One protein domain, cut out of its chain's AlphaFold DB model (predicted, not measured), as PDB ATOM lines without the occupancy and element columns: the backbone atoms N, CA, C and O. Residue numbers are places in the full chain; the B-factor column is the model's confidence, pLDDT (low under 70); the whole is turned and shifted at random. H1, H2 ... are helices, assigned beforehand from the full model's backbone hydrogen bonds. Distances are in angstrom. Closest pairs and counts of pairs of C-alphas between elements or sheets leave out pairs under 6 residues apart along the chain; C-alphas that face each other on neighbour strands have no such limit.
ATOM      1  N   ASP A 402     136.342 296.808 304.194       95.91
ATOM      2  CA  ASP A 402     136.379 295.536 303.478       95.91
ATOM      3  C   ASP A 402     135.823 295.731 302.058       95.91
ATOM      4  O   ASP A 402     134.634 295.547 301.802       95.91
ATOM      5  N   TYR A 403     136.671 296.224 301.147       92.95
ATOM      6  CA  TYR A 403     136.269 296.480 299.761       92.95
ATOM      7  C   TYR A 403     135.726 295.210 299.096       92.95
ATOM      8  O   TYR A 403     136.265 294.117 299.279       92.95
ATOM      9  N   ARG A 404     134.648 295.390 298.332       89.95
ATOM     10  CA  ARG A 404     133.939 294.345 297.591       89.95
ATOM     11  C   ARG A 404     134.503 294.219 296.184       89.95
ATOM     12  O   ARG A 404     134.969 295.202 295.609       89.95
ATOM     13  N   TYR A 405     134.389 293.029 295.617       83.06
ATOM     14  CA  TYR A 405     134.724 292.791 294.219       83.06
ATOM     15  C   TYR A 405     133.641 293.379 293.314       83.06
ATOM     16  O   TYR A 405     132.463 293.066 293.468       83.06
ATOM     17  N   LYS A 406     134.039 294.210 292.344       81.58
ATOM     18  CA  LYS A 406     133.119 294.824 291.367       81.58
ATOM     19  C   LYS A 406     132.398 293.776 290.512       81.58
ATOM     20  O   LYS A 406     131.246 293.977 290.145       81.58
ATOM     21  N   ALA A 407     133.072 292.657 290.250       79.07
ATOM     22  CA  ALA A 407     132.579 291.516 289.489       79.07
ATOM     23  C   ALA A 407     131.321 290.860 290.080       79.07
ATOM     24  O   ALA A 407     130.632 290.121 289.382       79.07
ATOM     25  N   ILE A 408     131.035 291.078 291.369       79.79
ATOM     26  CA  ILE A 408     130.030 290.310 292.106       79.79
ATOM     27  C   ILE A 408     129.072 291.244 292.795       79.79
ATOM     28  O   ILE A 408     129.426 292.023 293.687       79.79
ATOM     29  N   THR A 409     127.817 291.079 292.427       89.49
ATOM     30  CA  THR A 409     126.708 291.791 293.021       89.49
ATOM     31  C   THR A 409     125.628 290.785 293.390       89.49
ATOM     32  O   THR A 409     125.611 289.647 292.921       89.49
ATOM     33  N   CYS A 410     124.707 291.184 294.256       91.98
ATOM     34  CA  CYS A 410     123.612 290.296 294.633       91.98
ATOM     35  C   CYS A 410     122.672 289.996 293.455       91.98
ATOM     36  O   CYS A 410     121.956 289.001 293.472       91.98
ATOM     37  N   GLU A 411     122.699 290.832 292.418       92.14
ATOM     38  CA  GLU A 411     121.887 290.715 291.212       92.14
ATOM     39  C   GLU A 411     122.482 289.765 290.164       92.14
ATOM     40  O   GLU A 411     121.735 289.255 289.331       92.14
ATOM     41  N   ASN A 412     123.799 289.529 290.173       89.99
ATOM     42  CA  ASN A 412     124.461 288.732 289.139       89.99
ATOM     43  C   ASN A 412     124.850 287.313 289.576       89.99
ATOM     44  O   ASN A 412     125.391 286.575 288.752       89.99
ATOM     45  N   LEU A 413     124.526 286.892 290.807       85.60
ATOM     46  CA  LEU A 413     124.890 285.573 291.348       85.60
ATOM     47  C   LEU A 413     124.472 284.400 290.444       85.60
ATOM     48  O   LEU A 413     125.219 283.435 290.315       85.60
ATOM     49  N   ASP A 414     123.315 284.490 289.781       86.72
ATOM     50  CA  ASP A 414     122.830 283.458 288.850       86.72
ATOM     51  C   ASP A 414     123.649 283.337 287.558       86.72
ATOM     52  O   ASP A 414     123.587 282.301 286.896       86.72
ATOM     53  N   SER A 415     124.394 284.379 287.184       84.31
ATOM     54  CA  SER A 415     125.217 284.398 285.969       84.31
ATOM     55  C   SER A 415     126.648 283.897 286.184       84.31
ATOM     56  O   SER A 415     127.375 283.695 285.215       84.31
ATOM     57  N   LEU A 416     127.048 283.704 287.441       77.89
ATOM     58  CA  LEU A 416     128.385 283.279 287.832       77.89
ATOM     59  C   LEU A 416     128.433 281.741 287.934       77.89
ATOM     60  O   LEU A 416     127.626 281.122 288.628       77.89
ATOM     61  N   GLU A 417     129.403 281.107 287.275       72.26
ATOM     62  CA  GLU A 417     129.649 279.658 287.327       72.26
ATOM     63  C   GLU A 417     130.262 279.208 288.669       72.26
ATOM     64  O   GLU A 417     131.435 278.845 288.719       72.26
ATOM     65  N   MET A 418     129.519 279.241 289.774       73.48
ATOM     66  CA  MET A 418     130.029 278.822 291.089       73.48
ATOM     67  C   MET A 418     129.460 277.477 291.570       73.48
ATOM     68  O   MET A 418     128.417 277.019 291.101       73.48
ATOM     69  N   GLY A 419     130.132 276.827 292.528       71.89
ATOM     70  CA  GLY A 419     129.622 275.607 293.158       71.89
ATOM     71  C   GLY A 419     128.342 275.877 293.957       71.89
ATOM     72  O   GLY A 419     128.204 276.932 294.569       71.89
ATOM     73  N   GLU A 420     127.425 274.907 293.988       78.08
ATOM     74  CA  GLU A 420     126.102 275.032 294.627       78.08
ATOM     75  C   GLU A 420     126.170 275.476 296.099       78.08
ATOM     76  O   GLU A 420     125.359 276.285 296.544       78.08
ATOM     77  N   GLU A 421     127.135 274.955 296.864       78.26
ATOM     78  CA  GLU A 421     127.331 275.343 298.265       78.26
ATOM     79  C   GLU A 421     127.726 276.818 298.373       78.26
ATOM     80  O   GLU A 421     127.132 277.578 299.132       78.26
ATOM     81  N   VAL A 422     128.673 277.264 297.553       79.31
ATOM     82  CA  VAL A 422     129.120 278.655 297.586       79.31
ATOM     83  C   VAL A 422     128.031 279.606 297.082       79.31
ATOM     84  O   VAL A 422     127.831 280.666 297.673       79.31
ATOM     85  N   LYS A 423     127.267 279.200 296.059       80.55
ATOM     86  CA  LYS A 423     126.112 279.958 295.562       80.55
ATOM     87  C   LYS A 423     125.095 280.207 296.665       80.55
ATOM     88  O   LYS A 423     124.747 281.354 296.923       80.55
ATOM     89  N   LYS A 424     124.692 279.152 297.375       86.86
ATOM     90  CA  LYS A 424     123.769 279.260 298.512       86.86
ATOM     91  C   LYS A 424     124.316 280.148 299.620       86.86
ATOM     92  O   LYS A 424     123.553 280.897 300.224       86.86
ATOM     93  N   ALA A 425     125.618 280.067 299.890       87.66
ATOM     94  CA  ALA A 425     126.265 280.911 300.884       87.66
ATOM     95  C   ALA A 425     126.189 282.395 300.496       87.66
ATOM     96  O   ALA A 425     125.815 283.223 301.323       87.66
ATOM     97  N   LEU A 426     126.464 282.731 299.232       87.96
ATOM     98  CA  LEU A 426     126.351 284.100 298.725       87.96
ATOM     99  C   LEU A 426     124.906 284.592 298.651       87.96
ATOM    100  O   LEU A 426     124.646 285.730 299.024       87.96
ATOM    101  N   GLU A 427     123.962 283.760 298.215       91.50
ATOM    102  CA  GLU A 427     122.534 284.095 298.219       91.50
ATOM    103  C   GLU A 427     122.049 284.391 299.644       91.50
ATOM    104  O   GLU A 427     121.345 285.377 299.871       91.50
ATOM    105  N   ALA A 428     122.467 283.580 300.622       92.58
ATOM    106  CA  ALA A 428     122.174 283.803 302.032       92.58
ATOM    107  C   ALA A 428     122.809 285.105 302.547       92.58
ATOM    108  O   ALA A 428     122.121 285.896 303.199       92.58
ATOM    109  N   TYR A 429     124.080 285.354 302.214       94.11
ATOM    110  CA  TYR A 429     124.773 286.598 302.547       94.11
ATOM    111  C   TYR A 429     124.022 287.809 301.984       94.11
ATOM    112  O   TYR A 429     123.611 288.697 302.730       94.11
ATOM    113  N   CYS A 430     123.768 287.810 300.676       94.21
ATOM    114  CA  CYS A 430     123.067 288.864 299.956       94.21
ATOM    115  C   CYS A 430     121.650 289.091 300.482       94.21
ATOM    116  O   CYS A 430     121.234 290.235 300.645       94.21
ATOM    117  N   SER A 431     120.920 288.027 300.822       95.17
ATOM    118  CA  SER A 431     119.585 288.145 301.410       95.17
ATOM    119  C   SER A 431     119.594 288.798 302.796       95.17
ATOM    120  O   SER A 431     118.584 289.388 303.180       95.17
ATOM    121  N   LYS A 432     120.676 288.657 303.571       94.76
ATOM    122  CA  LYS A 432     120.793 289.200 304.934       94.76
ATOM    123  C   LYS A 432     121.424 290.596 304.967       94.76
ATOM    124  O   LYS A 432     120.980 291.436 305.744       94.76
ATOM    125  N   VAL A 433     122.452 290.833 304.152       93.07
ATOM    126  CA  VAL A 433     123.258 292.068 304.144       93.07
ATOM    127  C   VAL A 433     122.775 293.062 303.085       93.07
ATOM    128  O   VAL A 433     122.901 294.268 303.276       93.07
ATOM    129  N   GLY A 434     122.187 292.579 301.986       92.48
ATOM    130  CA  GLY A 434     121.761 293.402 300.847       92.48
ATOM    131  C   GLY A 434     122.891 293.791 299.889       92.48
ATOM    132  O   GLY A 434     122.647 294.508 298.924       92.48
ATOM    133  N   GLU A 435     124.115 293.329 300.140       92.13
ATOM    134  CA  GLU A 435     125.308 293.598 299.338       92.13
ATOM    135  C   GLU A 435     126.199 292.347 299.285       92.13
ATOM    136  O   GLU A 435     126.091 291.473 300.146       92.13
ATOM    137  N   SER A 436     127.090 292.256 298.289       91.59
ATOM    138  CA  SER A 436     128.086 291.181 298.199       91.59
ATOM    139  C   SER A 436     129.127 291.270 299.332       91.59
ATOM    140  O   SER A 436     129.371 292.361 299.860       91.59
ATOM    141  N   PRO A 437     129.747 290.148 299.743       92.39
ATOM    142  CA  PRO A 437     130.772 290.156 300.784       92.39
ATOM    143  C   PRO A 437     132.035 290.902 300.338       92.39
ATOM    144  O   PRO A 437     132.386 290.929 299.156       92.39
ATOM    145  N   GLY A 438     132.735 291.497 301.304       93.88
ATOM    146  CA  GLY A 438     134.045 292.093 301.067       93.88
ATOM    147  C   GLY A 438     135.150 291.039 300.933       93.88
ATOM    148  O   GLY A 438     134.975 289.868 301.277       93.88
ATOM    149  N   GLU A 439     136.304 291.447 300.411       93.22
ATOM    150  CA  GLU A 439     137.429 290.549 300.138       93.22
ATOM    151  C   GLU A 439     137.935 289.782 301.363       93.22
ATOM    152  O   GLU A 439     138.248 288.604 301.227       93.22
ATOM    153  N   TYR A 440     138.017 290.396 302.543       96.50
ATOM    154  CA  TYR A 440     138.470 289.690 303.742       96.50
ATOM    155  C   TYR A 440     137.431 288.691 304.218       96.50
ATOM    156  O   TYR A 440     137.791 287.581 304.592       96.50
ATOM    157  N   THR A 441     136.149 289.050 304.149       95.12
ATOM    158  CA  THR A 441     135.054 288.119 304.447       95.12
ATOM    159  C   THR A 441     135.179 286.858 303.592       95.12
ATOM    160  O   THR A 441     135.136 285.740 304.104       95.12
ATOM    161  N   VAL A 442     135.402 287.048 302.292       91.91
ATOM    162  CA  VAL A 442     135.642 285.970 301.334       91.91
ATOM    163  C   VAL A 442     136.915 285.188 301.666       91.91
ATOM    164  O   VAL A 442     136.873 283.964 301.757       91.91
ATOM    165  N   TYR A 443     138.032 285.877 301.889       94.43
ATOM    166  CA  TYR A 443     139.316 285.255 302.198       94.43
ATOM    167  C   TYR A 443     139.251 284.381 303.444       94.43
ATOM    168  O   TYR A 443     139.696 283.237 303.408       94.43
ATOM    169  N   PHE A 444     138.659 284.880 304.528       96.45
ATOM    170  CA  PHE A 444     138.502 284.119 305.760       96.45
ATOM    171  C   PHE A 444     137.613 282.895 305.554       96.45
ATOM    172  O   PHE A 444     137.957 281.810 306.020       96.45
ATOM    173  N   ALA A 445     136.521 283.038 304.801       93.00
ATOM    174  CA  ALA A 445     135.632 281.925 304.493       93.00
ATOM    175  C   ALA A 445     136.325 280.826 303.668       93.00
ATOM    176  O   ALA A 445     136.171 279.645 303.976       93.00
ATOM    177  N   LEU A 446     137.107 281.204 302.650       90.68
ATOM    178  CA  LEU A 446     137.775 280.258 301.751       90.68
ATOM    179  C   LEU A 446     139.086 279.708 302.299       90.68
ATOM    180  O   LEU A 446     139.443 278.585 301.981       90.68
ATOM    181  N   THR A 447     139.813 280.460 303.115       93.48
ATOM    182  CA  THR A 447     141.066 279.995 303.731       93.48
ATOM    183  C   THR A 447     140.804 279.174 304.993       93.48
ATOM    184  O   THR A 447     141.681 278.429 305.442       93.48
ATOM    185  N   ALA A 448     139.595 279.297 305.552       94.01
ATOM    186  CA  ALA A 448     139.180 278.719 306.825       94.01
ATOM    187  C   ALA A 448     140.129 279.088 307.987       94.01
ATOM    188  O   ALA A 448     140.437 278.272 308.859       94.01
ATOM    189  N   GLY A 449     140.651 280.319 307.966       95.40
ATOM    190  CA  GLY A 449     141.542 280.871 308.988       95.40
ATOM    191  C   GLY A 449     142.082 282.253 308.626       95.40
ATOM    192  O   GLY A 449     141.738 282.810 307.588       95.40
ATOM    193  N   GLY A 450     142.921 282.819 309.501       95.06
ATOM    194  CA  GLY A 450     143.478 284.171 309.338       95.06
ATOM    195  C   GLY A 450     144.821 284.265 308.604       95.06
ATOM    196  O   GLY A 450     145.347 285.361 308.422       95.06
ATOM    197  N   ASP A 451     145.378 283.137 308.170       94.95
ATOM    198  CA  ASP A 451     146.581 283.030 307.340       94.95
ATOM    199  C   ASP A 451     146.472 281.802 306.420       94.95
ATOM    200  O   ASP A 451     145.613 280.942 306.641       94.95
ATOM    201  N   HIS A 452     147.356 281.702 305.422       94.15
ATOM    202  CA  HIS A 452     147.344 280.644 304.404       94.15
ATOM    203  C   HIS A 452     147.444 279.226 304.994       94.15
ATOM    204  O   HIS A 452     146.985 278.270 304.374       94.15
ATOM    205  N   PHE A 453     147.993 279.078 306.201       94.84
ATOM    206  CA  PHE A 453     148.267 277.804 306.868       94.84
ATOM    207  C   PHE A 453     147.324 277.523 308.037       94.84
ATOM    208  O   PHE A 453     147.499 276.521 308.734       94.84
ATOM    209  N   ARG A 454     146.348 278.404 308.296       94.33
ATOM    210  CA  ARG A 454     145.472 278.385 309.479       94.33
ATOM    211  C   ARG A 454     146.269 278.222 310.782       94.33
ATOM    212  O   ARG A 454     145.877 277.456 311.664       94.33
ATOM    213  N   SER A 455     147.416 278.897 310.872       93.34
ATOM    214  CA  SER A 455     148.341 278.805 312.011       93.34
ATOM    215  C   SER A 455     148.055 279.851 313.095       93.34
ATOM    216  O   SER A 455     148.345 279.647 314.275       93.34
ATOM    217  N   ASN A 456     147.472 280.984 312.704       94.01
ATOM    218  CA  ASN A 456     147.101 282.071 313.586       94.01
ATOM    219  C   ASN A 456     145.737 281.798 314.230       94.01
ATOM    220  O   ASN A 456     144.689 282.077 313.652       94.01
ATOM    221  N   TYR A 457     145.761 281.233 315.435       93.04
ATOM    222  CA  TYR A 457     144.552 280.952 316.213       93.04
ATOM    223  C   TYR A 457     144.001 282.177 316.952       93.04
ATOM    224  O   TYR A 457     142.812 282.212 317.263       93.04
ATOM    225  N   GLU A 458     144.851 283.164 317.239       93.92
ATOM    226  CA  GLU A 458     144.487 284.379 317.973       93.92
ATOM    227  C   GLU A 458     143.485 285.215 317.170       93.92
ATOM    228  O   GLU A 458     142.379 285.481 317.639       93.92
ATOM    229  N   ILE A 459     143.816 285.490 315.904       95.80
ATOM    230  CA  ILE A 459     142.998 286.310 314.999       95.80
ATOM    231  C   ILE A 459     141.602 285.720 314.735       95.80
ATOM    232  O   ILE A 459     140.681 286.445 314.362       95.80
ATOM    233  N   LEU A 460     141.397 284.410 314.935       96.88
ATOM    234  CA  LEU A 460     140.096 283.767 314.696       96.88
ATOM    235  C   LEU A 460     138.988 284.402 315.540       96.88
ATOM    236  O   LEU A 460     137.863 284.563 315.065       96.88
ATOM    237  N   GLN A 461     139.324 284.797 316.773       96.25
ATOM    238  CA  GLN A 461     138.394 285.464 317.677       96.25
ATOM    239  C   GLN A 461     138.082 286.894 317.253       96.25
ATOM    240  O   GLN A 461     137.077 287.430 317.704       96.25
ATOM    241  N   ASP A 462     138.891 287.520 316.403       96.87
ATOM    242  CA  ASP A 462     138.615 288.853 315.863       96.87
ATOM    243  C   ASP A 462     137.850 288.789 314.547       96.87
ATOM    244  O   ASP A 462     137.046 289.678 314.264       96.87
ATOM    245  N   ILE A 463     138.014 287.698 313.795       98.04
ATOM    246  CA  ILE A 463     137.263 287.418 312.568       98.04
ATOM    247  C   ILE A 463     135.799 287.101 312.881       98.04
ATOM    248  O   ILE A 463     134.901 287.719 312.301       98.04
ATOM    249  N   SER A 464     135.552 286.153 313.793       97.46
ATOM    250  CA  SER A 464     134.219 285.601 314.057       97.46
ATOM    251  C   SER A 464     133.816 285.703 315.528       97.46
ATOM    252  O   SER A 464     134.643 285.548 316.422       97.46
ATOM    253  N   VAL A 465     132.522 285.903 315.791       96.51
ATOM    254  CA  VAL A 465     131.944 285.967 317.147       96.51
ATOM    255  C   VAL A 465     132.198 284.693 317.961       96.51
ATOM    256  O   VAL A 465     132.376 284.778 319.174       96.51
ATOM    257  N   ASP A 466     132.204 283.521 317.322       95.39
ATOM    258  CA  ASP A 466     132.428 282.221 317.974       95.39
ATOM    259  C   ASP A 466     133.821 281.627 317.688       95.39
ATOM    260  O   ASP A 466     134.103 280.491 318.075       95.39
ATOM    261  N   GLY A 467     134.688 282.381 317.005       95.26
ATOM    262  CA  GLY A 467     136.011 281.934 316.577       95.26
ATOM    263  C   GLY A 467     136.013 280.867 315.480       95.26
ATOM    264  O   GLY A 467     137.084 280.364 315.142       95.26
ATOM    265  N   LYS A 468     134.853 280.493 314.925       95.07
ATOM    266  CA  LYS A 468     134.789 279.601 313.764       95.07
ATOM    267  C   LYS A 468     134.907 280.414 312.489       95.07
ATOM    268  O   LYS A 468     134.163 281.370 312.284       95.07
ATOM    269  N   VAL A 469     135.854 280.018 311.650       95.87
ATOM    270  CA  VAL A 469     136.187 280.698 310.403       95.87
ATOM    271  C   VAL A 469     136.188 279.658 309.294       95.87
ATOM    272  O   VAL A 469     137.095 278.838 309.209       95.87
ATOM    273  N   ASP A 470     135.129 279.667 308.496       92.42
ATOM    274  CA  ASP A 470     134.887 278.784 307.358       92.42
ATOM    275  C   ASP A 470     133.774 279.397 306.479       92.42
ATOM    276  O   ASP A 470     133.387 280.561 306.659       92.42
ATOM    277  N   LEU A 471     133.232 278.617 305.538       89.25
ATOM    278  CA  LEU A 471     132.127 279.036 304.673       89.25
ATOM    279  C   LEU A 471     130.883 279.519 305.443       89.25
ATOM    280  O   LEU A 471     130.096 280.284 304.885       89.25
ATOM    281  N   GLU A 472     130.693 279.141 306.714       90.38
ATOM    282  CA  GLU A 472     129.580 279.606 307.549       90.38
ATOM    283  C   GLU A 472     129.572 281.131 307.715       90.38
ATOM    284  O   GLU A 472     128.496 281.706 307.869       90.38
ATOM    285  N   LEU A 473     130.720 281.813 307.601       92.82
ATOM    286  CA  LEU A 473     130.778 283.282 307.607       92.82
ATOM    287  C   LEU A 473     129.949 283.920 306.484       92.82
ATOM    288  O   LEU A 473     129.404 285.008 306.665       92.82
ATOM    289  N   LEU A 474     129.820 283.238 305.343       91.10
ATOM    290  CA  LEU A 474     128.992 283.697 304.229       91.10
ATOM    291  C   LEU A 474     127.505 283.399 304.481       91.10
ATOM    292  O   LEU A 474     126.651 284.241 304.230       91.10
ATOM    293  N   TYR A 475     127.178 282.243 305.059       91.38
ATOM    294  CA  TYR A 475     125.793 281.905 305.413       91.38
ATOM    295  C   TYR A 475     125.235 282.755 306.563       91.38
ATOM    296  O   TYR A 475     124.044 283.086 306.590       91.38
ATOM    297  N   ASN A 476     126.092 283.083 307.527       92.99
ATOM    298  CA  ASN A 476     125.762 283.720 308.794       92.99
ATOM    299  C   ASN A 476     126.605 284.990 308.994       92.99
ATOM    300  O   ASN A 476     127.442 285.026 309.897       92.99
ATOM    301  N   PRO A 477     126.387 286.049 308.188       92.87
ATOM    302  CA  PRO A 477     127.113 287.315 308.296       92.87
ATOM    303  C   PRO A 477     127.010 287.968 309.681       92.87
ATOM    304  O   PRO A 477     127.884 288.740 310.055       92.87
ATOM    305  N   GLU A 478     126.005 287.624 310.491       93.80
ATOM    306  CA  GLU A 478     125.920 288.021 311.901       93.80
ATOM    307  C   GLU A 478     127.086 287.511 312.770       93.80
ATOM    308  O   GLU A 478     127.305 288.022 313.868       93.80
ATOM    309  N   LYS A 479     127.831 286.505 312.294       95.89
ATOM    310  CA  LYS A 479     129.053 286.017 312.933       95.89
ATOM    311  C   LYS A 479     130.271 286.874 312.621       95.89
ATOM    312  O   LYS A 479     131.254 286.766 313.348       95.89
ATOM    313  N   ILE A 480     130.238 287.710 311.583       96.97
ATOM    314  CA  ILE A 480     131.370 288.566 311.225       96.97
ATOM    315  C   ILE A 480     131.593 289.575 312.349       96.97
ATOM    316  O   ILE A 480     130.745 290.417 312.640       96.97
ATOM    317  N   LYS A 481     132.758 289.483 312.989       97.35
ATOM    318  CA  LYS A 481     133.141 290.343 314.110       97.35
ATOM    319  C   LYS A 481     134.152 291.408 313.702       97.35
ATOM    320  O   LYS A 481     134.164 292.462 314.338       97.35
ATOM    321  N   PHE A 482     134.951 291.185 312.661       97.80
ATOM    322  CA  PHE A 482     136.051 292.088 312.307       97.80
ATOM    323  C   PHE A 482     135.610 293.403 311.651       97.80
ATOM    324  O   PHE A 482     136.442 294.283 311.463       97.80
ATOM    325  N   ILE A 483     134.330 293.563 311.307       97.17
ATOM    326  CA  ILE A 483     133.774 294.805 310.757       97.17
ATOM    327  C   ILE A 483     133.019 295.547 311.871       97.17
ATOM    328  O   ILE A 483     132.309 294.940 312.676       97.17
ATOM    329  N   ASP A 484     133.213 296.859 311.979       95.93
ATOM    330  CA  ASP A 484     132.496 297.723 312.916       95.93
ATOM    331  C   ASP A 484     131.142 298.210 312.365       95.93
ATOM    332  O   ASP A 484     130.787 298.005 311.204       95.93
ATOM    333  N   ASN A 485     130.367 298.904 313.201       93.81
ATOM    334  CA  ASN A 485     129.041 299.408 312.821       93.81
ATOM    335  C   ASN A 485     129.075 300.500 311.732       93.81
ATOM    336  O   ASN A 485     128.024 300.895 311.236       93.81
ATOM    337  N   SER A 486     130.252 301.036 311.403       94.19
ATOM    338  CA  SER A 486     130.466 302.014 310.330       94.19
ATOM    339  C   SER A 486     130.982 301.371 309.035       94.19
ATOM    340  O   SER A 486     131.196 302.078 308.049       94.19
ATOM    341  N   GLY A 487     131.141 300.044 309.009       93.40
ATOM    342  CA  GLY A 487     131.606 299.295 307.843       93.40
ATOM    343  C   GLY A 487     133.125 299.318 307.656       93.40
ATOM    344  O   GLY A 487     133.606 299.018 306.560       93.40
ATOM    345  N   PHE A 488     133.887 299.690 308.688       97.21
ATOM    346  CA  PHE A 488     135.344 299.610 308.674       97.21
ATOM    347  C   PHE A 488     135.827 298.329 309.346       97.21
ATOM    348  O   PHE A 488     135.219 297.820 310.284       97.21
ATOM    349  N   ILE A 489     136.953 297.819 308.865       98.09
ATOM    350  CA  ILE A 489     137.701 296.757 309.519       98.09
ATOM    351  C   ILE A 489     138.238 297.303 310.844       98.09
ATOM    352  O   ILE A 489     138.879 298.356 310.890       98.09
ATOM    353  N   LYS A 490     137.971 296.562 311.914       97.50
ATOM    354  CA  LYS A 490     138.462 296.807 313.265       97.50
ATOM    355  C   LYS A 490     139.990 296.676 313.291       97.50
ATOM    356  O   LYS A 490     140.490 295.626 312.881       97.50
ATOM    357  N   PRO A 491     140.742 297.697 313.748       94.46
ATOM    358  CA  PRO A 491     142.205 297.652 313.777       94.46
ATOM    359  C   PRO A 491     142.777 296.461 314.555       94.46
ATOM    360  O   PRO A 491     143.861 295.988 314.228       94.46
ATOM    361  N   GLU A 492     142.035 295.955 315.543       94.16
ATOM    362  CA  GLU A 492     142.372 294.771 316.338       94.16
ATOM    363  C   GLU A 492     142.647 293.538 315.462       94.16
ATOM    364  O   GLU A 492     143.528 292.755 315.784       94.16
ATOM    365  N   LEU A 493     142.001 293.417 314.293       96.91
ATOM    366  CA  LEU A 493     142.273 292.337 313.335       96.91
ATOM    367  C   LEU A 493     143.750 292.290 312.894       96.91
ATOM    368  O   LEU A 493     144.280 291.230 312.550       96.91
ATOM    369  N   PHE A 494     144.404 293.452 312.842       96.40
ATOM    370  CA  PHE A 494     145.755 293.592 312.314       96.40
ATOM    371  C   PHE A 494     146.836 293.507 313.382       96.40
ATOM    372  O   PHE A 494     147.958 293.161 313.028       96.40
ATOM    373  N   PHE A 495     146.544 293.803 314.648       94.68
ATOM    374  CA  PHE A 495     147.562 293.919 315.694       94.68
ATOM    375  C   PHE A 495     147.537 292.716 316.642       94.68
ATOM    376  O   PHE A 495     146.546 292.543 317.344       94.68
ATOM    377  N   PRO A 496     148.607 291.899 316.685       95.13
ATOM    378  CA  PRO A 496     148.649 290.749 317.576       95.13
ATOM    379  C   PRO A 496     148.841 291.166 319.032       95.13
ATOM    380  O   PRO A 496     149.449 292.198 319.328       95.13
ATOM    381  N   GLU A 497     148.421 290.299 319.942       95.63
ATOM    382  CA  GLU A 497     148.738 290.389 321.357       95.63
ATOM    383  C   GLU A 497     150.263 290.419 321.572       95.63
ATOM    384  O   GLU A 497     151.023 289.788 320.821       95.63
ATOM    385  N   PRO A 498     150.761 291.114 322.615       96.44
ATOM    386  CA  PRO A 498     152.196 291.288 322.820       96.44
ATOM    387  C   PRO A 498     152.999 289.983 322.882       96.44
ATOM    388  O   PRO A 498     154.119 289.929 322.377       96.44
TER     389      PRO A 498
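AT A GLANCE: This is residues 402 to 498 of the 564 residues of the protein "Uncharacterized lipoprotein aq_1262" of Aquifex aeolicus (strain VF5) (UniProt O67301). This domain has little regular structure: the longest helix, H1, lies toward one end, with short H4 between it and H2, H3 near H2, and long loops around them. Its 97 printed residues hold four named helices, H1 to H4 in chain order, with 31 residues, and no named strand: all helix. It is compact, radius of gyration of the C-alphas 13.3 A, yet elongated, 46 by 29 by 21 A.

IN THESE COORDINATES: H1, residues 420 to 433, spans 19.7 A from C-alpha 420 at (126.102, 275.032, 294.627). H2 is residues 439 to 447, 11.7 A; H3, 460 to 463, 5.1 A; H4, 472 to 475, 4.9 A, ending at C-alpha 475 (125.793, 281.905, 305.413).

HOW THE PARTS SIT: H1 touches H4 with residues 424 to 429 alone; the closest C-alphas, of Ala 425 and Tyr 475, are 4.7 A apart. H2 touches H4, closest C-alphas Ala 445 and Leu 473, 5.9 A. H2 and H3 are close but not clearly touching, closest C-alphas Phe 444 and Ile 463, 7.7 A. H1 and H3 are apart. In H1 and H2 every O i to N i+4 pair is within hydrogen-bond range; H3 and H4 are too short for one.

THE WHOLE: The farthest C-alphas, of Ser 415 and Pro 498, are 46.2 A apart. The printed part has no cut; the H2 to H3 link is long. No printed residue is under 70 in pLDDT.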